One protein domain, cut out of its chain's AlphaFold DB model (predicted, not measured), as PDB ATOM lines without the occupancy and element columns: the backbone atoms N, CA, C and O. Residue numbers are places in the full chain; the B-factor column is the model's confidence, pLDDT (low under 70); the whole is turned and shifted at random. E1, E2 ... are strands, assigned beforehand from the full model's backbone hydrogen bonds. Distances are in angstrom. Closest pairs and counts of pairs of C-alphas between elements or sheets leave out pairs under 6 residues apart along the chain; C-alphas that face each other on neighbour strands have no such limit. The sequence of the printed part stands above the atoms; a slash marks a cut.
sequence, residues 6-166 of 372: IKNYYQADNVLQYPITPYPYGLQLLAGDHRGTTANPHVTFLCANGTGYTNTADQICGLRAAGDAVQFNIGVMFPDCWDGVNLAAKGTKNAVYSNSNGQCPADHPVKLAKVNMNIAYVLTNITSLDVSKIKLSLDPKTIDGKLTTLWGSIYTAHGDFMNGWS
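This is residues 6 to 166 of the 372 residues of the protein "DUF1996 domain-containing protein" of Serratia sp (UniProt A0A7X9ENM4). With little regular structure, a twisted four-stranded antiparallel sheet, E1 E6 E5 E3, makes a sandwich with the crossed pair E2 and E10, while the hairpin E8 and E9 reaches away as an arm. The small pair E4 and E7 lies near one end of the large sheet. The printed part has 161 residues, 62 of them in ten strands, E1 to E10 in chain order, with no named helix: all strand. It is only just compact, close to loose, with radius of gyration of the C-alphas 17.9 A and spans 47 by 47 by 30 A.

E1 is residues 6 to 11, from C-alpha 6 at (130.990, 145.844, 131.968); E6 114 to 123, 28.8 A; E5 70 to 77; E3 43 to 47. E2 is 28 to 32, E10 158 to 162, ending at (128.039, 137.032, 119.596); E4 60 to 62, E7 128 to 130; E8 135 to 143, E9 146 to 153.

In the hairpin E5 and E6, N 74 and O 119 are 2.9 A apart. E8 bends by 65 degrees at residue 139.

The printed part has no cut; residue 91 is under 70.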
ATOM      1  N   ILE A   6     130.889 145.620 133.411       93.00
ATOM      2  CA  ILE A   6     130.990 145.844 131.968       93.00
ATOM      3  C   ILE A   6     129.803 146.705 131.527       93.00
ATOM      4  O   ILE A   6     128.681 146.519 131.989       93.00
ATOM      5  N   LYS A   7     130.045 147.679 130.647       92.25
ATOM      6  CA  LYS A   7     128.998 148.477 129.995       92.25
ATOM      7  C   LYS A   7     129.096 148.312 128.491       92.25
ATOM      8  O   LYS A   7     130.101 148.694 127.891       92.25
ATOM      9  N   ASN A   8     128.036 147.781 127.897       92.25
ATOM     10  CA  ASN A   8     127.923 147.610 126.458       92.25
ATOM     11  C   ASN A   8     126.975 148.663 125.895       92.25
ATOM     12  O   ASN A   8     125.853 148.814 126.378       92.25
ATOM     13  N   TYR A   9     127.430 149.380 124.874       91.56
ATOM     14  CA  TYR A   9     126.628 150.372 124.169       91.56
ATOM     15  C   TYR A   9     126.461 149.953 122.719       91.56
ATOM     16  O   TYR A   9     127.445 149.644 122.052       91.56
ATOM     17  N   TYR A  10     125.223 149.997 122.235       93.19
ATOM     18  CA  TYR A  10     124.904 149.883 120.818       93.19
ATOM     19  C   TYR A  10     124.637 151.287 120.291       93.19
ATOM     20  O   TYR A  10     123.733 151.969 120.770       93.19
ATOM     21  N   GLN A  11     125.459 151.743 119.356       91.19
ATOM     22  CA  GLN A  11     125.437 153.118 118.871       91.19
ATOM     23  C   GLN A  11     125.318 153.154 117.355       91.19
ATOM     24  O   GLN A  11     125.733 152.231 116.661       91.19
ATOM     25  N   ALA A  12     124.775 154.248 116.840       90.62
ATOM     26  CA  ALA A  12     124.649 154.477 115.414       90.62
ATOM     27  C   ALA A  12     125.052 155.915 115.084       90.62
ATOM     28  O   ALA A  12     124.817 156.832 115.872       90.62
ATOM     29  N   ASP A  13     125.663 156.099 113.921       89.06
ATOM     30  CA  ASP A  13     126.106 157.376 113.380       89.06
ATOM     31  C   ASP A  13     125.611 157.539 111.937       89.06
ATOM     32  O   ASP A  13     125.480 156.568 111.197       89.06
ATOM     33  N   ASN A  14     125.302 158.777 111.534       90.81
ATOM     34  CA  ASN A  14     124.916 159.133 110.159       90.81
ATOM     35  C   ASN A  14     123.782 158.278 109.552       90.81
ATOM     36  O   ASN A  14     123.739 158.061 108.342       90.81
ATOM     37  N   VAL A  15     122.826 157.848 110.380       92.12
ATOM     38  CA  VAL A  15     121.742 156.907 110.023       92.12
ATOM     39  C   VAL A  15     120.816 157.382 108.901       92.12
ATOM     40  O   VAL A  15     120.221 156.564 108.212       92.12
ATOM     41  N   LEU A  16     120.713 158.697 108.679       91.56
ATOM     42  CA  LEU A  16     119.949 159.254 107.556       91.56
ATOM     43  C   LEU A  16     120.606 158.957 106.201       91.56
ATOM     44  O   LEU A  16     119.912 158.864 105.192       91.56
ATOM     45  N   GLN A  17     121.934 158.837 106.173       94.69
ATOM     46  CA  GLN A  17     122.699 158.516 104.969       94.69
ATOM     47  C   GLN A  17     123.026 157.019 104.891       94.69
ATOM     48  O   GLN A  17     122.990 156.441 103.808       94.69
ATOM     49  N   TYR A  18     123.329 156.402 106.034       95.25
ATOM     50  CA  TYR A  18     123.708 154.998 106.165       95.25
ATOM     51  C   TYR A  18     122.836 154.331 107.238       95.25
ATOM     52  O   TYR A  18     123.270 154.206 108.386       95.25
ATOM     53  N   PRO A  19     121.592 153.947 106.903       95.62
ATOM     54  CA  PRO A  19     120.691 153.326 107.864       95.62
ATOM     55  C   PRO A  19     121.264 152.006 108.386       95.62
ATOM     56  O   PRO A  19     121.899 151.242 107.657       95.62
ATOM     57  N   ILE A  20     121.022 151.742 109.666       96.19
ATOM     58  CA  ILE A  20     121.433 150.520 110.346       96.19
ATOM     59  C   ILE A  20     120.559 149.358 109.890       96.19
ATOM     60  O   ILE A  20     119.334 149.472 109.827       96.19
ATOM     61  N   THR A  21     121.202 148.224 109.639       97.00
ATOM     62  CA  THR A  21     120.560 146.931 109.412       97.00
ATOM     63  C   THR A  21     120.505 146.146 110.730       97.00
ATOM     64  O   THR A  21     121.483 146.174 111.488       97.00
ATOM     65  N   PRO A  22     119.399 145.438 111.027       96.62
ATOM     66  CA  PRO A  22     119.322 144.533 112.171       96.62
ATOM     67  C   PRO A  22     120.456 143.501 112.155       96.62
ATOM     68  O   PRO A  22     120.800 142.974 111.095       96.62
ATOM     69  N   TYR A  23     121.033 143.188 113.317       95.56
ATOM     70  CA  TYR A  23     122.023 142.115 113.392       95.56
ATOM     71  C   TYR A  23     121.377 140.770 113.053       95.56
ATOM     72  O   TYR A  23     120.378 140.414 113.680       95.56
ATOM     73  N   PRO A  24     121.964 139.973 112.145       94.44
ATOM     74  CA  PRO A  24     121.487 138.621 111.923       94.44
ATOM     75  C   PRO A  24     121.774 137.748 113.148       94.44
ATOM     76  O   PRO A  24     122.795 137.908 113.833       94.44
ATOM     77  N   TYR A  25     120.870 136.813 113.433       91.94
ATOM     78  CA  TYR A  25     121.058 135.830 114.494       91.94
ATOM     79  C   TYR A  25     122.386 135.076 114.328       91.94
ATOM     80  O   TYR A  25     122.737 134.631 113.233       91.94
ATOM     81  N   GLY A  26     123.141 134.942 115.421       91.69
ATOM     82  CA  GLY A  26     124.419 134.233 115.419       91.69
ATOM     83  C   GLY A  26     125.587 134.985 114.772       91.69
ATOM     84  O   GLY A  26     126.657 134.392 114.635       91.69
ATOM     85  N   LEU A  27     125.423 136.264 114.398       95.88
ATOM     86  CA  LEU A  27     126.543 137.114 113.984       95.88
ATOM     87  C   LEU A  27     127.628 137.128 115.062       95.88
ATOM     88  O   LEU A  27     127.345 137.357 116.236       95.88
ATOM     89  N   GLN A  28     128.873 136.961 114.643       95.56
ATOM     90  CA  GLN A  28     130.052 137.007 115.483       95.56
ATOM     91  C   GLN A  28     130.998 138.075 114.952       95.56
ATOM     92  O   GLN A  28     131.298 138.103 113.755       95.56
ATOM     93  N   LEU A  29     131.476 138.941 115.838       95.06
ATOM     94  CA  LEU A  29     132.416 140.007 115.502       95.06
ATOM     95  C   LEU A  29     133.646 139.895 116.396       95.06
ATOM     96  O   LEU A  29     133.542 139.519 117.560       95.06
ATOM     97  N   LEU A  30     134.803 140.255 115.847       93.62
ATOM     98  CA  LEU A  30     136.074 140.286 116.564       93.62
ATOM     99  C   LEU A  30     136.640 141.701 116.521       93.62
ATOM    100  O   LEU A  30     136.628 142.350 115.471       93.62
ATOM    101  N   ALA A  31     137.166 142.162 117.649       94.81
ATOM    102  CA  ALA A  31     137.772 143.478 117.790       94.81
ATOM    103  C   ALA A  31     139.068 143.405 118.597       94.81
ATOM    104  O   ALA A  31     139.201 142.580 119.495       94.81
ATOM    105  N   GLY A  32     140.018 144.295 118.305       94.25
ATOM    106  CA  GLY A  32     141.352 144.257 118.906       94.25
ATOM    107  C   GLY A  32     142.280 143.236 118.242       94.25
ATOM    108  O   GLY A  32     142.089 142.863 117.083       94.25
ATOM    109  N   ASP A  33     143.327 142.832 118.957       92.81
ATOM    110  CA  ASP A  33     144.294 141.843 118.474       92.81
ATOM    111  C   ASP A  33     144.915 141.078 119.646       92.81
ATOM    112  O   ASP A  33     145.760 141.603 120.363       92.81
ATOM    113  N   HIS A  34     144.553 139.806 119.817       91.06
ATOM    114  CA  HIS A  34     145.120 138.934 120.854       91.06
ATOM    115  C   HIS A  34     146.641 138.696 120.729       91.06
ATOM    116  O   HIS A  34     147.259 138.167 121.655       91.06
ATOM    117  N   ARG A  35     147.268 139.079 119.607       91.62
ATOM    118  CA  ARG A  35     148.726 139.040 119.383       91.62
ATOM    119  C   ARG A  35     149.348 140.435 119.295       91.62
ATOM    120  O   ARG A  35     150.519 140.554 118.930       91.62
ATOM    121  N   GLY A  36     148.587 141.472 119.636       93.00
ATOM    122  CA  GLY A  36     148.999 142.860 119.506       93.00
ATOM    123  C   GLY A  36     150.228 143.197 120.350       93.00
ATOM    124  O   GLY A  36     150.375 142.777 121.501       93.00
ATOM    125  N   THR A  37     151.128 143.984 119.763       93.69
ATOM    126  CA  THR A  37     152.352 144.487 120.417       93.69
ATOM    127  C   THR A  37     152.421 146.013 120.457       93.69
ATOM    128  O   THR A  37     153.309 146.573 121.094       93.69
ATOM    129  N   THR A  38     151.475 146.690 119.805       95.44
ATOM    130  CA  THR A  38     151.404 148.147 119.664       95.44
ATOM    131  C   THR A  38     149.970 148.637 119.850       95.44
ATOM    132  O   THR A  38     149.032 147.843 119.866       95.44
ATOM    133  N   ALA A  39     149.795 149.957 119.941       96.88
ATOM    134  CA  ALA A  39     148.485 150.593 120.041       96.88
ATOM    135  C   ALA A  39     147.528 150.154 118.917       96.88
ATOM    136  O   ALA A  39     147.917 150.082 117.750       96.88
ATOM    137  N   ASN A  40     146.264 149.906 119.274       96.50
ATOM    138  CA  ASN A  40     145.180 149.590 118.346       96.50
ATOM    139  C   ASN A  40     144.154 150.739 118.375       96.50
ATOM    140  O   ASN A  40     143.692 151.094 119.455       96.50
ATOM    141  N   PRO A  41     143.771 151.341 117.235       95.81
ATOM    142  CA  PRO A  41     142.834 152.470 117.212       95.81
ATOM    143  C   PRO A  41     141.408 152.128 117.681       95.81
ATOM    144  O   PRO A  41     140.627 153.038 117.941       95.81
ATOM    145  N   HIS A  42     141.064 150.846 117.804       95.94
ATOM    146  CA  HIS A  42     139.744 150.365 118.229       95.94
ATOM    147  C   HIS A  42     139.746 149.769 119.642       95.94
ATOM    148  O   HIS A  42     138.735 149.222 120.085       95.94
ATOM    149  N   VAL A  43     140.874 149.878 120.349       97.62
ATOM    150  CA  VAL A  43     140.991 149.537 121.766       97.62
ATOM    151  C   VAL A  43     141.505 150.758 122.515       97.62
ATOM    152  O   VAL A  43     142.600 151.249 122.251       97.62
ATOM    153  N   THR A  44     140.711 151.246 123.458       96.94
ATOM    154  CA  THR A  44     141.026 152.440 124.241       96.94
ATOM    155  C   THR A  44     141.235 152.103 125.707       96.94
ATOM    156  O   THR A  44     140.559 151.241 126.264       96.94
ATOM    157  N   PHE A  45     142.108 152.852 126.354       97.00
ATOM    158  CA  PHE A  45     142.387 152.818 127.773       97.00
ATOM    159  C   PHE A  45     141.977 154.150 128.391       97.00
ATOM    160  O   PHE A  45     142.214 155.214 127.815       97.00
ATOM    161  N   LEU A  46     141.362 154.090 129.566       95.81
ATOM    162  CA  LEU A  46     140.954 155.268 130.320       95.81
ATOM    163  C   LEU A  46     141.298 155.068 131.792       95.81
ATOM    164  O   LEU A  46     140.841 154.114 132.422       95.81
ATOM    165  N   CYS A  47     142.046 156.009 132.355       95.56
ATOM    166  CA  CYS A  47     142.131 156.173 133.797       95.56
ATOM    167  C   CYS A  47     141.008 157.121 134.239       95.56
ATOM    168  O   CYS A  47     140.880 158.236 133.727       95.56
ATOM    169  N   ALA A  48     140.194 156.722 135.215       92.50
ATOM    170  CA  ALA A  48     139.075 157.538 135.699       92.50
ATOM    171  C   ALA A  48     139.521 158.678 136.646       92.50
ATOM    172  O   ALA A  48     138.852 158.982 137.628       92.50
ATOM    173  N   ASN A  49     140.663 159.302 136.351       89.31
ATOM    174  CA  ASN A  49     141.262 160.432 137.065       89.31
ATOM    175  C   ASN A  49     141.376 161.694 136.177       89.31
ATOM    176  O   ASN A  49     142.162 162.588 136.477       89.31
ATOM    177  N   GLY A  50     140.616 161.758 135.075       82.94
ATOM    178  CA  GLY A  50     140.500 162.949 134.220       82.94
ATOM    179  C   GLY A  50     141.514 163.062 133.073       82.94
ATOM    180  O   GLY A  50     141.564 164.097 132.419       82.94
ATOM    181  N   THR A  51     142.298 162.018 132.798       79.19
ATOM    182  CA  THR A  51     143.337 162.001 131.742       79.19
ATOM    183  C   THR A  51     142.802 161.760 130.323       79.19
ATOM    184  O   THR A  51     143.531 161.954 129.353       79.19
ATOM    185  N   GLY A  52     141.519 161.410 130.185       88.88
ATOM    186  CA  GLY A  52     140.877 161.139 128.896       88.88
ATOM    187  C   GLY A  52     141.196 159.750 128.334       88.88
ATOM    188  O   GLY A  52     141.885 158.945 128.959       88.88
ATOM    189  N   TYR A  53     140.640 159.449 127.159       93.50
ATOM    190  CA  TYR A  53     140.887 158.185 126.462       93.50
ATOM    191  C   TYR A  53     142.199 158.247 125.675       93.50
ATOM    192  O   TYR A  53     142.480 159.237 125.001       93.50
ATOM    193  N   THR A  54     142.955 157.156 125.696       95.56
ATOM    194  CA  THR A  54     144.119 156.929 124.829       95.56
ATOM    195  C   THR A  54     144.099 155.501 124.285       95.56
ATOM    196  O   THR A  54     143.334 154.672 124.759       95.56
ATOM    197  N   ASN A  55     144.935 155.176 123.307       96.38
ATOM    198  CA  ASN A  55     145.215 153.802 122.878       96.38
ATOM    199  C   ASN A  55     146.658 153.366 123.205       96.38
ATOM    200  O   ASN A  55     147.099 152.299 122.774       96.38
ATOM    201  N   THR A  56     147.402 154.179 123.958       95.50
ATOM    202  CA  THR A  56     148.781 153.920 124.394       95.50
ATOM    203  C   THR A  56     148.857 153.546 125.874       95.50
ATOM    204  O   THR A  56     147.977 153.867 126.668       95.50
ATOM    205  N   ALA A  57     149.920 152.833 126.253       92.88
ATOM    206  CA  ALA A  57     150.107 152.297 127.602       92.88
ATOM    207  C   ALA A  57     150.989 153.182 128.506       92.88
ATOM    208  O   ALA A  57     151.463 152.728 129.542       92.88
ATOM    209  N   ASP A  58     151.244 154.426 128.113       91.50
ATOM    210  CA  ASP A  58     152.121 155.391 128.792       91.50
ATOM    211  C   ASP A  58     151.471 156.075 130.009       91.50
ATOM    212  O   ASP A  58     152.109 156.857 130.710       91.50
ATOM    213  N   GLN A  59     150.204 155.766 130.278       92.81
ATOM    214  CA  GLN A  59     149.432 156.353 131.365       92.81
ATOM    215  C   GLN A  59     149.807 155.756 132.728       92.81
ATOM    216  O   GLN A  59     149.949 154.540 132.891       92.81
ATOM    217  N   ILE A  60     149.848 156.620 133.743       94.81
ATOM    218  CA  ILE A  60     149.832 156.228 135.153       94.81
ATOM    219  C   ILE A  60     148.480 156.645 135.737       94.81
ATOM    220  O   ILE A  60     148.211 157.833 135.929       94.81
ATOM    221  N   CYS A  61     147.613 155.678 136.033       96.00
ATOM    222  CA  CYS A  61     146.334 155.961 136.669       96.00
ATOM    223  C   CYS A  61     146.542 156.276 138.151       96.00
ATOM    224  O   CYS A  61     147.224 155.536 138.857       96.00
ATOM    225  N   GLY A  62     145.921 157.352 138.625       95.81
ATOM    226  CA  GLY A  62     145.804 157.685 140.044       95.81
ATOM    227  C   GLY A  62     144.407 157.389 140.589       95.81
ATOM    228  O   GLY A  62     143.564 156.804 139.906       95.81
ATOM    229  N   LEU A  63     144.164 157.821 141.825       96.44
ATOM    230  CA  LEU A  63     142.839 157.766 142.440       96.44
ATOM    231  C   LEU A  63     141.822 158.599 141.644       96.44
ATOM    232  O   LEU A  63     142.160 159.673 141.145       96.44
ATOM    233  N   ARG A  64     140.569 158.134 141.581       94.56
ATOM    234  CA  ARG A  64     139.445 158.901 141.002       94.56
ATOM    235  C   ARG A  64     139.209 160.216 141.744       94.56
ATOM    236  O   ARG A  64     138.954 161.249 141.134       94.56
ATOM    237  N   ALA A  65     139.301 160.149 143.069       93.62
ATOM    238  CA  ALA A  65     139.208 161.263 144.000       93.62
ATOM    239  C   ALA A  65     140.041 160.955 145.256       93.62
ATOM    240  O   ALA A  65     140.436 159.810 145.493       93.62
ATOM    241  N   ALA A  66     140.313 161.969 146.080       92.88
ATOM    242  CA  ALA A  66     141.031 161.773 147.338       92.88
ATOM    243  C   ALA A  66     140.292 160.771 148.247       92.88
ATOM    244  O   ALA A  66     139.109 160.948 148.529       92.88
ATOM    245  N   GLY A  67     140.997 159.731 148.704       91.62
ATOM    246  CA  GLY A  67     140.435 158.684 149.569       91.62
ATOM    247  C   GLY A  67     139.554 157.645 148.861       91.62
ATOM    248  O   GLY A  67     138.931 156.837 149.541       91.62
ATOM    249  N   ASP A  68     139.495 157.662 147.529       94.75
ATOM    250  CA  ASP A  68     138.746 156.689 146.724       94.75
ATOM    251  C   ASP A  68     139.675 155.573 146.180       94.75
ATOM    252  O   ASP A  68     140.752 155.328 146.721       94.75
ATOM    253  N   ALA A  69     139.268 154.884 145.111       95.75
ATOM    254  CA  ALA A  69     140.007 153.846 144.402       95.75
ATOM    255  C   ALA A  69     140.683 154.359 143.117       95.75
ATOM    256  O   ALA A  69     140.271 155.366 142.530       95.75
ATOM    257  N   VAL A  70     141.679 153.618 142.621       96.94
ATOM    258  CA  VAL A  70     142.097 153.709 141.212       96.94
ATOM    259  C   VAL A  70     141.044 153.003 140.364       96.94
ATOM    260  O   VAL A  70     140.629 151.895 140.699       96.94
ATOM    261  N   GLN A  71     140.631 153.597 139.248       96.19
ATOM    262  CA  GLN A  71     139.801 152.902 138.267       96.19
ATOM    263  C   GLN A  71     140.427 152.997 136.875       96.19
ATOM    264  O   GLN A  71     140.784 154.083 136.411       96.19
ATOM    265  N   PHE A  72     140.526 151.838 136.231       96.62
ATOM    266  CA  PHE A  72     141.041 151.662 134.881       96.62
ATOM    267  C   PHE A  72     139.988 150.988 134.010       96.62
ATOM    268  O   PHE A  72     139.362 150.012 134.431       96.62
ATOM    269  N   ASN A  73     139.809 151.491 132.795       96.50
ATOM    270  CA  ASN A  73     138.838 150.976 131.849       96.50
ATOM    271  C   ASN A  73     139.523 150.555 130.546       96.50
ATOM    272  O   ASN A  73     140.397 151.264 130.044       96.50
ATOM    273  N   ILE A  74     139.065 149.438 129.982       97.25
ATOM    274  CA  ILE A  74     139.385 148.999 128.621       97.25
ATOM    275  C   ILE A  74     138.107 149.122 127.791       97.25
ATOM    276  O   ILE A  74     137.104 148.480 128.095       97.25
ATOM    277  N   GLY A  75     138.140 149.960 126.763       97.00
ATOM    278  CA  GLY A  75     137.095 150.076 125.750       97.00
ATOM    279  C   GLY A  75     137.481 149.278 124.510       97.00
ATOM    280  O   GLY A  75     138.590 149.437 124.009       97.00
ATOM    281  N   VAL A  76     136.582 148.435 124.015       97.62
ATOM    282  CA  VAL A  76     136.745 147.651 122.787       97.62
ATOM    283  C   VAL A  76     135.602 148.000 121.842       97.62
ATOM    284  O   VAL A  76     134.432 147.778 122.162       97.62
ATOM    285  N   MET A  77     135.946 148.559 120.683       97.00
ATOM    286  CA  MET A  77     134.992 148.957 119.651       97.00
ATOM    287  C   MET A  77     134.944 147.906 118.543       97.00
ATOM    288  O   MET A  77     135.955 147.637 117.886       97.00
ATOM    289  N   PHE A  78     133.767 147.335 118.310       97.06
ATOM    290  CA  PHE A  78     133.551 146.330 117.272       97.06
ATOM    291  C   PHE A  78     133.341 146.954 115.885       97.06
ATOM    292  O   PHE A  78     132.872 148.094 115.792       97.06
ATOM    293  N   PRO A  79     133.706 146.231 114.806       96.69
ATOM    294  CA  PRO A  79     133.415 146.656 113.441       96.69
ATOM    295  C   PRO A  79     131.905 146.784 113.203       96.69
ATOM    296  O   PRO A  79     131.107 146.048 113.781       96.69
ATOM    297  N   ASP A  80     131.525 147.717 112.336       97.00
ATOM    298  CA  ASP A  80     130.141 148.124 112.072       97.00
ATOM    299  C   ASP A  80     129.731 147.981 110.595       97.00
ATOM    300  O   ASP A  80     128.657 148.432 110.208       97.00
ATOM    301  N   CYS A  81     130.558 147.340 109.769       97.38
ATOM    302  CA  CYS A  81     130.277 147.049 108.365       97.38
ATOM    303  C   CYS A  81     130.466 145.561 108.089       97.38
ATOM    304  O   CYS A  81     131.581 145.058 108.195       97.38
ATOM    305  N   TRP A  82     129.393 144.860 107.743       97.62
ATOM    306  CA  TRP A  82     129.361 143.415 107.519       97.62
ATOM    307  C   TRP A  82     129.286 143.075 106.025       97.62
ATOM    308  O   TRP A  82     128.683 143.807 105.237       97.62
ATOM    309  N   ASP A  83     129.891 141.952 105.633       96.31
ATOM    310  CA  ASP A  83     129.908 141.456 104.246       96.31
ATOM    311  C   ASP A  83     128.544 140.975 103.723       96.31
ATOM    312  O   ASP A  83     128.378 140.762 102.523       96.31
ATOM    313  N   GLY A  84     127.549 140.840 104.604       95.56
ATOM    314  CA  GLY A  84     126.205 140.395 104.242       95.56
ATOM    315  C   GLY A  84     126.053 138.879 104.113       95.56
ATOM    316  O   GLY A  84     124.964 138.412 103.779       95.56
ATOM    317  N   VAL A  85     127.116 138.103 104.350       94.19
ATOM    318  CA  VAL A  85     127.155 136.659 104.073       94.19
ATOM    319  C   VAL A  85     127.689 135.857 105.258       94.19
ATOM    320  O   VAL A  85     127.048 134.901 105.696       94.19
ATOM    321  N   ASN A  86     128.856 136.205 105.798       94.94
ATOM    322  CA  ASN A  86     129.555 135.372 106.772       94.94
ATOM    323  C   ASN A  86     129.183 135.758 108.203       94.94
ATOM    324  O   ASN A  86     129.580 136.804 108.709       94.94
ATOM    325  N   LEU A  87     128.478 134.881 108.915       94.62
ATOM    326  CA  LEU A  87     128.126 135.149 110.313       94.62
ATOM    327  C   LEU A  87     129.338 135.123 111.247       94.62
ATOM    328  O   LEU A  87     129.349 135.858 112.219       94.62
ATOM    329  N   ALA A  88     130.364 134.317 110.965       92.31
ATOM    330  CA  ALA A  88     131.521 134.161 111.843       92.31
ATOM    331  C   ALA A  88     132.826 134.618 111.183       92.31
ATOM    332  O   ALA A  88     133.079 134.317 110.015       92.31
ATOM    333  N   ALA A  89     133.703 135.241 111.970       81.00
ATOM    334  CA  ALA A  89     135.063 135.594 111.571       81.00
ATOM    335  C   ALA A  89     135.994 134.359 111.585       81.00
ATOM    336  O   ALA A  89     136.848 134.205 112.460       81.00
ATOM    337  N   LYS A  90     135.814 133.426 110.640       77.38
ATOM    338  CA  LYS A  90     136.644 132.211 110.514       77.38
ATOM    339  C   LYS A  90     137.708 132.382 109.430       77.38
ATOM    340  O   LYS A  90     137.467 132.095 108.266       77.38
ATOM    341  N   GLY A  91     138.906 132.825 109.811       67.19
ATOM    342  CA  GLY A  91     140.055 132.958 108.897       67.19
ATOM    343  C   GLY A  91     140.015 134.185 107.974       67.19
ATOM    344  O   GLY A  91     141.068 134.649 107.547       67.19
ATOM    345  N   THR A  92     138.836 134.764 107.745       70.56
ATOM    346  CA  THR A  92     138.626 136.087 107.145       70.56
ATOM    347  C   THR A  92     137.841 136.976 108.107       70.56
ATOM    348  O   THR A  92     137.085 136.493 108.954       70.56
ATOM    349  N   LYS A  93     138.042 138.294 108.004       84.81
ATOM    350  CA  LYS A  93     137.196 139.263 108.704       84.81
ATOM    351  C   LYS A  93     135.871 139.329 107.952       84.81
ATOM    352  O   LYS A  93     135.868 139.739 106.803       84.81
ATOM    353  N   ASN A  94     134.785 138.903 108.587       95.44
ATOM    354  CA  ASN A  94     133.428 139.056 108.058       95.44
ATOM    355  C   ASN A  94     132.897 140.491 108.211       95.44
ATOM    356  O   ASN A  94     131.899 140.857 107.595       95.44
ATOM    357  N   ALA A  95     133.540 141.292 109.063       96.69
ATOM    358  CA  ALA A  95     133.188 142.678 109.289       96.69
ATOM    359  C   ALA A  95     134.421 143.580 109.419       96.69
ATOM    360  O   ALA A  95     135.484 143.173 109.901       96.69
ATOM    361  N   VAL A  96     134.251 144.834 109.014       96.81
ATOM    362  CA  VAL A  96     135.254 145.902 109.031       96.81
ATOM    363  C   VAL A  96     134.660 147.188 109.604       96.81
ATOM    364  O   VAL A  96     133.464 147.282 109.870       96.81
ATOM    365  N   TYR A  97     135.513 148.181 109.834       96.88
ATOM    366  CA  TYR A  97     135.091 149.480 110.342       96.88
ATOM    367  C   TYR A  97     134.683 150.403 109.196       96.88
ATOM    368  O   TYR A  97     135.341 150.443 108.152       96.88
ATOM    369  N   SER A  98     133.623 151.173 109.412       96.75
ATOM    370  CA  SER A  98     133.254 152.286 108.544       96.75
ATOM    371  C   SER A  98     134.327 153.379 108.525       96.75
ATOM    372  O   SER A  98     135.166 153.493 109.424       96.75
ATOM    373  N   ASN A  99     134.316 154.208 107.478       95.31
ATOM    374  CA  ASN A  99     135.177 155.389 107.421       95.31
ATOM    375  C   ASN A  99     134.698 156.493 108.389       95.31
ATOM    376  O   ASN A  99     133.670 156.367 109.049       95.31
ATOM    377  N   SER A 100     135.413 157.621 108.447       91.94
ATOM    378  CA  SER A 100     135.063 158.752 109.326       91.94
ATOM    379  C   SER A 100     133.680 159.365 109.064       91.94
ATOM    380  O   SER A 100     133.155 160.061 109.926       91.94
ATOM    381  N   ASN A 101     133.087 159.114 107.892       91.56
ATOM    382  CA  ASN A 101     131.737 159.551 107.537       91.56
ATOM    383  C   ASN A 101     130.682 158.472 107.839       91.56
ATOM    384  O   ASN A 101     129.519 158.637 107.482       91.56
ATOM    385  N   GLY A 102     131.060 157.358 108.467       92.88
ATOM    386  CA  GLY A 102     130.170 156.237 108.764       92.88
ATOM    387  C   GLY A 102     129.859 155.344 107.560       92.88
ATOM    388  O   GLY A 102     129.075 154.407 107.706       92.88
ATOM    389  N   GLN A 103     130.485 155.579 106.401       96.38
ATOM    390  CA  GLN A 103     130.259 154.798 105.187       96.38
ATOM    391  C   GLN A 103     130.985 153.457 105.254       96.38
ATOM    392  O   GLN A 103     132.179 153.395 105.566       96.38
ATOM    393  N   CYS A 104     130.270 152.403 104.876       97.56
ATOM    394  CA  CYS A 104     130.843 151.079 104.737       97.56
ATOM    395  C   CYS A 104     131.570 150.871 103.397       97.56
ATOM    396  O   CYS A 104     131.116 151.382 102.368       97.56
ATOM    397  N   PRO A 105     132.687 150.120 103.387       97.62
ATOM    398  CA  PRO A 105     133.336 149.673 102.157       97.62
ATOM    399  C   PRO A 105     132.408 148.843 101.260       97.62
ATOM    400  O   PRO A 105     131.475 148.200 101.735       97.62
ATOM    401  N   ALA A 106     132.687 148.823  99.954       97.12
ATOM    402  CA  ALA A 106     131.844 148.130  98.975       97.12
ATOM    403  C   ALA A 106     131.810 146.600  99.157       97.12
ATOM    404  O   ALA A 106     130.821 145.969  98.796       97.12
ATOM    405  N   ASP A 107     132.871 146.011  99.711       96.19
ATOM    406  CA  ASP A 107     132.963 144.585 100.038       96.19
ATOM    407  C   ASP A 107     132.324 144.234 101.395       96.19
ATOM    408  O   ASP A 107     132.158 143.056 101.699       96.19
ATOM    409  N   HIS A 108     131.919 145.239 102.182       97.56
ATOM    410  CA  HIS A 108     131.221 145.083 103.460       97.56
ATOM    411  C   HIS A 108     130.020 146.031 103.563       97.56
ATOM    412  O   HIS A 108     129.981 146.879 104.453       97.56
ATOM    413  N   PRO A 109     129.042 145.952 102.646       97.19
ATOM    414  CA  PRO A 109     128.069 147.022 102.441       97.19
ATOM    415  C   PRO A 109     127.005 147.126 103.542       97.19
ATOM    416  O   PRO A 109     126.274 148.118 103.583       97.19
ATOM    417  N   VAL A 110     126.872 146.123 104.416       97.50
ATOM    418  CA  VAL A 110     125.802 146.086 105.418       97.50
ATOM    419  C   VAL A 110     126.227 146.858 106.660       97.50
ATOM    420  O   VAL A 110     127.010 146.371 107.475       97.50
ATOM    421  N   LYS A 111     125.689 148.069 106.820       97.56
ATOM    422  CA  LYS A 111     125.904 148.893 108.013       97.56
ATOM    423  C   LYS A 111     125.158 148.296 109.206       97.56
ATOM    424  O   LYS A 111     123.949 148.085 109.153       97.56
ATOM    425  N   LEU A 112     125.880 148.066 110.291       96.94
ATOM    426  CA  LEU A 112     125.377 147.569 111.564       96.94
ATOM    427  C   LEU A 112     125.511 148.644 112.643       96.94
ATOM    428  O   LEU A 112     126.257 149.614 112.489       96.94
ATOM    429  N   ALA A 113     124.821 148.455 113.768       95.19
ATOM    430  CA  ALA A 113     125.112 149.253 114.947       95.19
ATOM    431  C   ALA A 113     126.555 148.980 115.409       95.19
ATOM    432  O   ALA A 113     127.107 147.888 115.240       95.19
ATOM    433  N   LYS A 114     127.187 149.982 115.999       94.31
ATOM    434  CA  LYS A 114     128.530 149.896 116.559       94.31
ATOM    435  C   LYS A 114     128.422 149.453 118.012       94.31
ATOM    436  O   LYS A 114     127.823 150.161 118.824       94.31
ATOM    437  N   VAL A 115     128.981 148.286 118.332       95.56
ATOM    438  CA  VAL A 115     129.049 147.795 119.716       95.56
ATOM    439  C   VAL A 115     130.319 148.328 120.366       95.56
ATOM    440  O   VAL A 115     131.419 148.123 119.856       95.56
ATOM    441  N   ASN A 116     130.170 148.989 121.508       94.88
ATOM    442  CA  ASN A 116     131.274 149.439 122.347       94.88
ATOM    443  C   ASN A 116     131.208 148.735 123.700       94.88
ATOM    444  O   ASN A 116     130.328 149.028 124.513       94.88
ATOM    445  N   MET A 117     132.155 147.833 123.942       96.31
ATOM    446  CA  MET A 117     132.304 147.115 125.205       96.31
ATOM    447  C   MET A 117     133.288 147.859 126.105       96.31
ATOM    448  O   MET A 117     134.458 147.997 125.767       96.31
ATOM    449  N   ASN A 118     132.827 148.330 127.260       95.56
ATOM    450  CA  ASN A 118     133.641 149.054 128.233       95.56
ATOM    451  C   ASN A 118     133.779 148.232 129.511       95.56
ATOM    452  O   ASN A 118     132.822 148.085 130.269       95.56
ATOM    453  N   ILE A 119     134.978 147.726 129.759       96.19
ATOM    454  CA  ILE A 119     135.319 146.876 130.897       96.19
ATOM    455  C   ILE A 119     135.971 147.751 131.962       96.19
ATOM    456  O   ILE A 119     136.963 148.416 131.672       96.19
ATOM    457  N   ALA A 120     135.442 147.760 133.185       96.25
ATOM    458  CA  ALA A 120     135.968 148.575 134.277       96.25
ATOM    459  C   ALA A 120     136.608 147.722 135.378       96.25
ATOM    460  O   ALA A 120     136.021 146.750 135.851       96.25
ATOM    461  N   TYR A 121     137.779 148.148 135.844       96.12
ATOM    462  CA  TYR A 121     138.488 147.591 136.990       96.12
ATOM    463  C   TYR A 121     138.595 148.663 138.074       96.12
ATOM    464  O   TYR A 121     139.292 149.661 137.889       96.12
ATOM    465  N   VAL A 122     137.907 148.467 139.199       96.06
ATOM    466  CA  VAL A 122     137.982 149.348 140.375       96.06
ATOM    467  C   VAL A 122     138.904 148.710 141.412       96.06
ATOM    468  O   VAL A 122     138.638 147.624 141.922       96.06
ATOM    469  N   LEU A 123     140.014 149.384 141.708       95.06
ATOM    470  CA  LEU A 123     141.137 148.873 142.488       95.06
ATOM    471  C   LEU A 123     141.277 149.676 143.783       95.06
ATOM    472  O   LEU A 123     141.928 150.718 143.825       95.06
ATOM    473  N   THR A 124     140.654 149.183 144.851       94.75
ATOM    474  CA  THR A 124     140.576 149.869 146.155       94.75
ATOM    475  C   THR A 124     141.867 149.803 146.971       94.75
ATOM    476  O   THR A 124     142.044 150.578 147.903       94.75
ATOM    477  N   ASN A 125     142.766 148.871 146.646       93.56
ATOM    478  CA  ASN A 125     143.938 148.552 147.473       93.56
ATOM    479  C   ASN A 125     145.238 149.186 146.958       93.56
ATOM    480  O   ASN A 125     146.317 148.877 147.461       93.56
ATOM    481  N   ILE A 126     145.156 150.032 145.930       95.12
ATOM    482  CA  ILE A 126     146.296 150.737 145.342       95.12
ATOM    483  C   ILE A 126     145.938 152.207 145.140       95.12
ATOM    484  O   ILE A 126     144.772 152.554 144.977       95.12
ATOM    485  N   THR A 127     146.952 153.065 145.108       96.00
ATOM    486  CA  THR A 127     146.799 154.506 144.850       96.00
ATOM    487  C   THR A 127     147.322 154.929 143.480       96.00
ATOM    488  O   THR A 127     147.064 156.048 143.037       96.00
ATOM    489  N   SER A 128     148.043 154.033 142.799       95.94
ATOM    490  CA  SER A 128     148.589 154.247 141.465       95.94
ATOM    491  C   SER A 128     148.657 152.933 140.682       95.94
ATOM    492  O   SER A 128     148.932 151.881 141.263       95.94
ATOM    493  N   LEU A 129     148.423 152.997 139.370       96.12
ATOM    494  CA  LEU A 129     148.547 151.885 138.429       96.12
ATOM    495  C   LEU A 129     149.315 152.339 137.184       96.12
ATOM    496  O   LEU A 129     148.883 153.247 136.484       96.12
ATOM    497  N   ASP A 130     150.423 151.668 136.889       96.44
ATOM    498  CA  ASP A 130     151.197 151.865 135.661       96.44
ATOM    499  C   ASP A 130     150.640 150.974 134.542       96.44
ATOM    500  O   ASP A 130     150.764 149.744 134.608       96.44
ATOM    501  N   VAL A 131     150.008 151.581 133.530       95.62
ATOM    502  CA  VAL A 131     149.299 150.855 132.463       95.62
ATOM    503  C   VAL A 131     150.261 150.007 131.625       95.62
ATOM    504  O   VAL A 131     149.893 148.909 131.200       95.62
ATOM    505  N   SER A 132     151.519 150.430 131.475       95.69
ATOM    506  CA  SER A 132     152.545 149.691 130.724       95.69
ATOM    507  C   SER A 132     152.897 148.335 131.344       95.69
ATOM    508  O   SER A 132     153.398 147.440 130.661       95.69
ATOM    509  N   LYS A 133     152.611 148.158 132.640       95.94
ATOM    510  CA  LYS A 133     152.876 146.925 133.391       95.94
ATOM    511  C   LYS A 133     151.686 145.972 133.429       95.94
ATOM    512  O   LYS A 133     151.838 144.852 133.926       95.94
ATOM    513  N   ILE A 134     150.519 146.385 132.933       95.31
ATOM    514  CA  ILE A 134     149.338 145.524 132.902       95.31
ATOM    515  C   ILE A 134     149.589 144.364 131.943       95.31
ATOM    516  O   ILE A 134     150.075 144.537 130.822       95.31
ATOM    517  N   LYS A 135     149.229 143.167 132.405       94.56
ATOM    518  CA  LYS A 135     149.265 141.949 131.610       94.56
ATOM    519  C   LYS A 135     147.881 141.337 131.510       94.56
ATOM    520  O   LYS A 135     147.175 141.242 132.514       94.56
ATOM    521  N   LEU A 136     147.525 140.892 130.313       94.12
ATOM    522  CA  LEU A 136     146.272 140.196 130.036       94.12
ATOM    523  C   LEU A 136     146.544 138.704 129.856       94.12
ATOM    524  O   LEU A 136     147.596 138.317 129.347       94.12
ATOM    525  N   SER A 137     145.617 137.866 130.317       92.06
ATOM    526  CA  SER A 137     145.739 136.417 130.149       92.06
ATOM    527  C   SER A 137     145.659 136.056 128.668       92.06
ATOM    528  O   SER A 137     144.855 136.623 127.934       92.06
ATOM    529  N   LEU A 138     146.473 135.092 128.251       90.75
ATOM    530  CA  LEU A 138     146.414 134.468 126.930       90.75
ATOM    531  C   LEU A 138     146.070 132.986 127.072       90.75
ATOM    532  O   LEU A 138     146.181 132.424 128.166       90.75
ATOM    533  N   ASP A 139     145.716 132.355 125.953       88.12
ATOM    534  CA  ASP A 139     145.494 130.913 125.900       88.12
ATOM    535  C   ASP A 139     146.707 130.163 126.465       88.12
ATOM    536  O   ASP A 139     147.839 130.360 125.996       88.12
ATOM    537  N   PRO A 140     146.510 129.309 127.483       90.88
ATOM    538  CA  PRO A 140     147.601 128.546 128.050       90.88
ATOM    539  C   PRO A 140     148.123 127.527 127.033       90.88
ATOM    540  O   PRO A 140     147.380 126.993 126.209       90.88
ATOM    541  N   LYS A 141     149.415 127.211 127.115       91.69
ATOM    542  CA  LYS A 141     150.044 126.183 126.275       91.69
ATOM    543  C   LYS A 141     150.508 125.017 127.119       91.69
ATOM    544  O   LYS A 141     151.032 125.210 128.211       91.69
ATOM    545  N   THR A 142     150.381 123.808 126.589       93.38
ATOM    546  CA  THR A 142     151.016 122.642 127.200       93.38
ATOM    547  C   THR A 142     152.504 122.652 126.862       93.38
ATOM    548  O   THR A 142     152.880 122.507 125.701       93.38
ATOM    549  N   ILE A 143     153.343 122.831 127.878       90.94
ATOM    550  CA  ILE A 143     154.805 122.763 127.794       90.94
ATOM    551  C   ILE A 143     155.228 121.635 128.735       90.94
ATOM    552  O   ILE A 143     154.816 121.614 129.894       90.94
ATOM    553  N   ASP A 144     155.955 120.645 128.217       91.06
ATOM    554  CA  ASP A 144     156.396 119.457 128.968       91.06
ATOM    555  C   ASP A 144     155.260 118.718 129.702       91.06
ATOM    556  O   ASP A 144     155.374 118.322 130.863       91.06
ATOM    557  N   GLY A 145     154.110 118.570 129.034       91.62
ATOM    558  CA  GLY A 145     152.929 117.901 129.593       91.62
ATOM    559  C   GLY A 145     152.189 118.700 130.671       91.62
ATOM    560  O   GLY A 145     151.242 118.182 131.261       91.62
ATOM    561  N   LYS A 146     152.576 119.956 130.928       92.19
ATOM    562  CA  LYS A 146     151.932 120.840 131.908       92.19
ATOM    563  C   LYS A 146     151.295 122.049 131.239       92.19
ATOM    564  O   LYS A 146     151.908 122.711 130.403       92.19
ATOM    565  N   LEU A 147     150.071 122.363 131.655       92.69
ATOM    566  CA  LEU A 147     149.378 123.574 131.238       92.69
ATOM    567  C   LEU A 147     150.110 124.797 131.812       92.69
ATOM    568  O   LEU A 147     150.150 124.993 133.024       92.69
ATOM    569  N   THR A 148     150.709 125.600 130.940       93.06
ATOM    570  CA  THR A 148     151.471 126.802 131.291       93.06
ATOM    571  C   THR A 148     150.658 128.033 130.923       93.06
ATOM    572  O   THR A 148     150.282 128.207 129.761       93.06
ATOM    573  N   THR A 149     150.385 128.891 131.905       92.06
ATOM    574  CA  THR A 149     149.689 130.162 131.683       92.06
ATOM    575  C   THR A 149     150.584 131.144 130.939       92.06
ATOM    576  O   THR A 149     151.789 131.227 131.180       92.06
ATOM    577  N   LEU A 150     149.984 131.897 130.022       92.69
ATOM    578  CA  LEU A 150     150.669 132.902 129.222       92.69
ATOM    579  C   LEU A 150     150.063 134.277 129.487       92.69
ATOM    580  O   LEU A 150     148.885 134.406 129.812       92.69
ATOM    581  N   TRP A 151     150.896 135.304 129.339       93.81
ATOM    582  CA  TRP A 151     150.534 136.683 129.634       93.81
ATOM    583  C   TRP A 151     150.980 137.594 128.494       93.81
ATOM    584  O   TRP A 151     152.163 137.620 128.149       93.81
ATOM    585  N   GLY A 152     150.036 138.338 127.930       94.12
ATOM    586  CA  GLY A 152     150.262 139.378 126.935       94.12
ATOM    587  C   GLY A 152     150.405 140.750 127.582       94.12
ATOM    588  O   GLY A 152     150.010 140.946 128.731       94.12
ATOM    589  N   SER A 153     150.982 141.704 126.854       95.62
ATOM    590  CA  SER A 153     150.911 143.119 127.248       95.62
ATOM    591  C   SER A 153     149.468 143.631 127.169       95.62
ATOM    592  O   SER A 153     148.601 142.960 126.616       95.62
ATOM    593  N   ILE A 154     149.200 144.850 127.639       95.62
ATOM    594  CA  ILE A 154     147.881 145.475 127.464       95.62
ATOM    595  C   ILE A 154     147.439 145.554 125.985       95.62
ATOM    596  O   ILE A 154     146.246 145.532 125.693       95.62
ATOM    597  N   TYR A 155     148.382 145.563 125.035       97.25
ATOM    598  CA  TYR A 155     148.088 145.589 123.600       97.25
ATOM    599  C   TYR A 155     147.515 144.282 123.044       97.25
ATOM    600  O   TYR A 155     147.058 144.281 121.907       97.25
ATOM    601  N   THR A 156     147.474 143.198 123.829       96.75
ATOM    602  CA  THR A 156     146.757 141.970 123.441       96.75
ATOM    603  C   THR A 156     145.255 142.028 123.742       96.75
ATOM    604  O   THR A 156     144.551 141.024 123.608       96.75
ATOM    605  N   ALA A 157     144.757 143.174 124.220       96.06
ATOM    606  CA  ALA A 157     143.342 143.392 124.475       96.06
ATOM    607  C   ALA A 157     142.520 143.180 123.196       96.06
ATOM    608  O   ALA A 157     142.816 143.725 122.130       96.06
ATOM    609  N   HIS A 158     141.474 142.372 123.326       95.12
ATOM    610  CA  HIS A 158     140.524 142.058 122.272       95.12
ATOM    611  C   HIS A 158     139.169 141.726 122.896       95.12
ATOM    612  O   HIS A 158     139.050 141.584 124.116       95.12
ATOM    613  N   GLY A 159     138.151 141.636 122.053       93.50
ATOM    614  CA  GLY A 159     136.820 141.219 122.444       93.50
ATOM    615  C   GLY A 159     136.145 140.458 121.320       93.50
ATOM    616  O   GLY A 159     136.354 140.756 120.140       93.50
ATOM    617  N   ASP A 160     135.294 139.529 121.735       92.81
ATOM    618  CA  ASP A 160     134.473 138.714 120.859       92.81
ATOM    619  C   ASP A 160     133.013 139.060 121.144       92.81
ATOM    620  O   ASP A 160     132.580 139.112 122.296       92.81
ATOM    621  N   PHE A 161     132.251 139.322 120.093       94.31
ATOM    622  CA  PHE A 161     130.823 139.581 120.172       94.31
ATOM    623  C   PHE A 161     130.081 138.435 119.504       94.31
ATOM    624  O   PHE A 161     130.498 137.959 118.452       94.31
ATOM    625  N   MET A 162     128.969 138.033 120.108       94.06
ATOM    626  CA  MET A 162     128.039 137.032 119.596       94.06
ATOM    627  C   MET A 162     126.635 137.624 119.711       94.06
ATOM    628  O   MET A 162     126.187 137.927 120.819       94.06
ATOM    629  N   ASN A 163     125.937 137.808 118.593       94.31
ATOM    630  CA  ASN A 163     124.577 138.325 118.617       94.31
ATOM    631  C   ASN A 163     123.623 137.272 119.194       94.31
ATOM    632  O   ASN A 163     123.315 136.277 118.536       94.31
ATOM    633  N   GLY A 164     123.163 137.526 120.420       89.94
ATOM    634  CA  GLY A 164     122.152 136.731 121.117       89.94
ATOM    635  C   GLY A 164     120.784 137.410 121.224       89.94
ATOM    636  O   GLY A 164     119.886 136.849 121.847       89.94
ATOM    637  N   TRP A 165     120.613 138.610 120.656       91.38
ATOM    638  CA  TRP A 165     119.302 139.253 120.577       91.38
ATOM    639  C   TRP A 165     118.371 138.449 119.662       91.38
ATOM    640  O   TRP A 165     118.819 137.859 118.680       91.38
ATOM    641  N   SER A 166     117.070 138.455 119.963       92.06
ATOM    642  CA  SER A 166     116.066 137.939 119.031       92.06
ATOM    643  C   SER A 166     116.016 138.789 117.757       92.06
ATOM    644  O   SER A 166     116.373 139.974 117.761       92.06
TER     645      SER A 166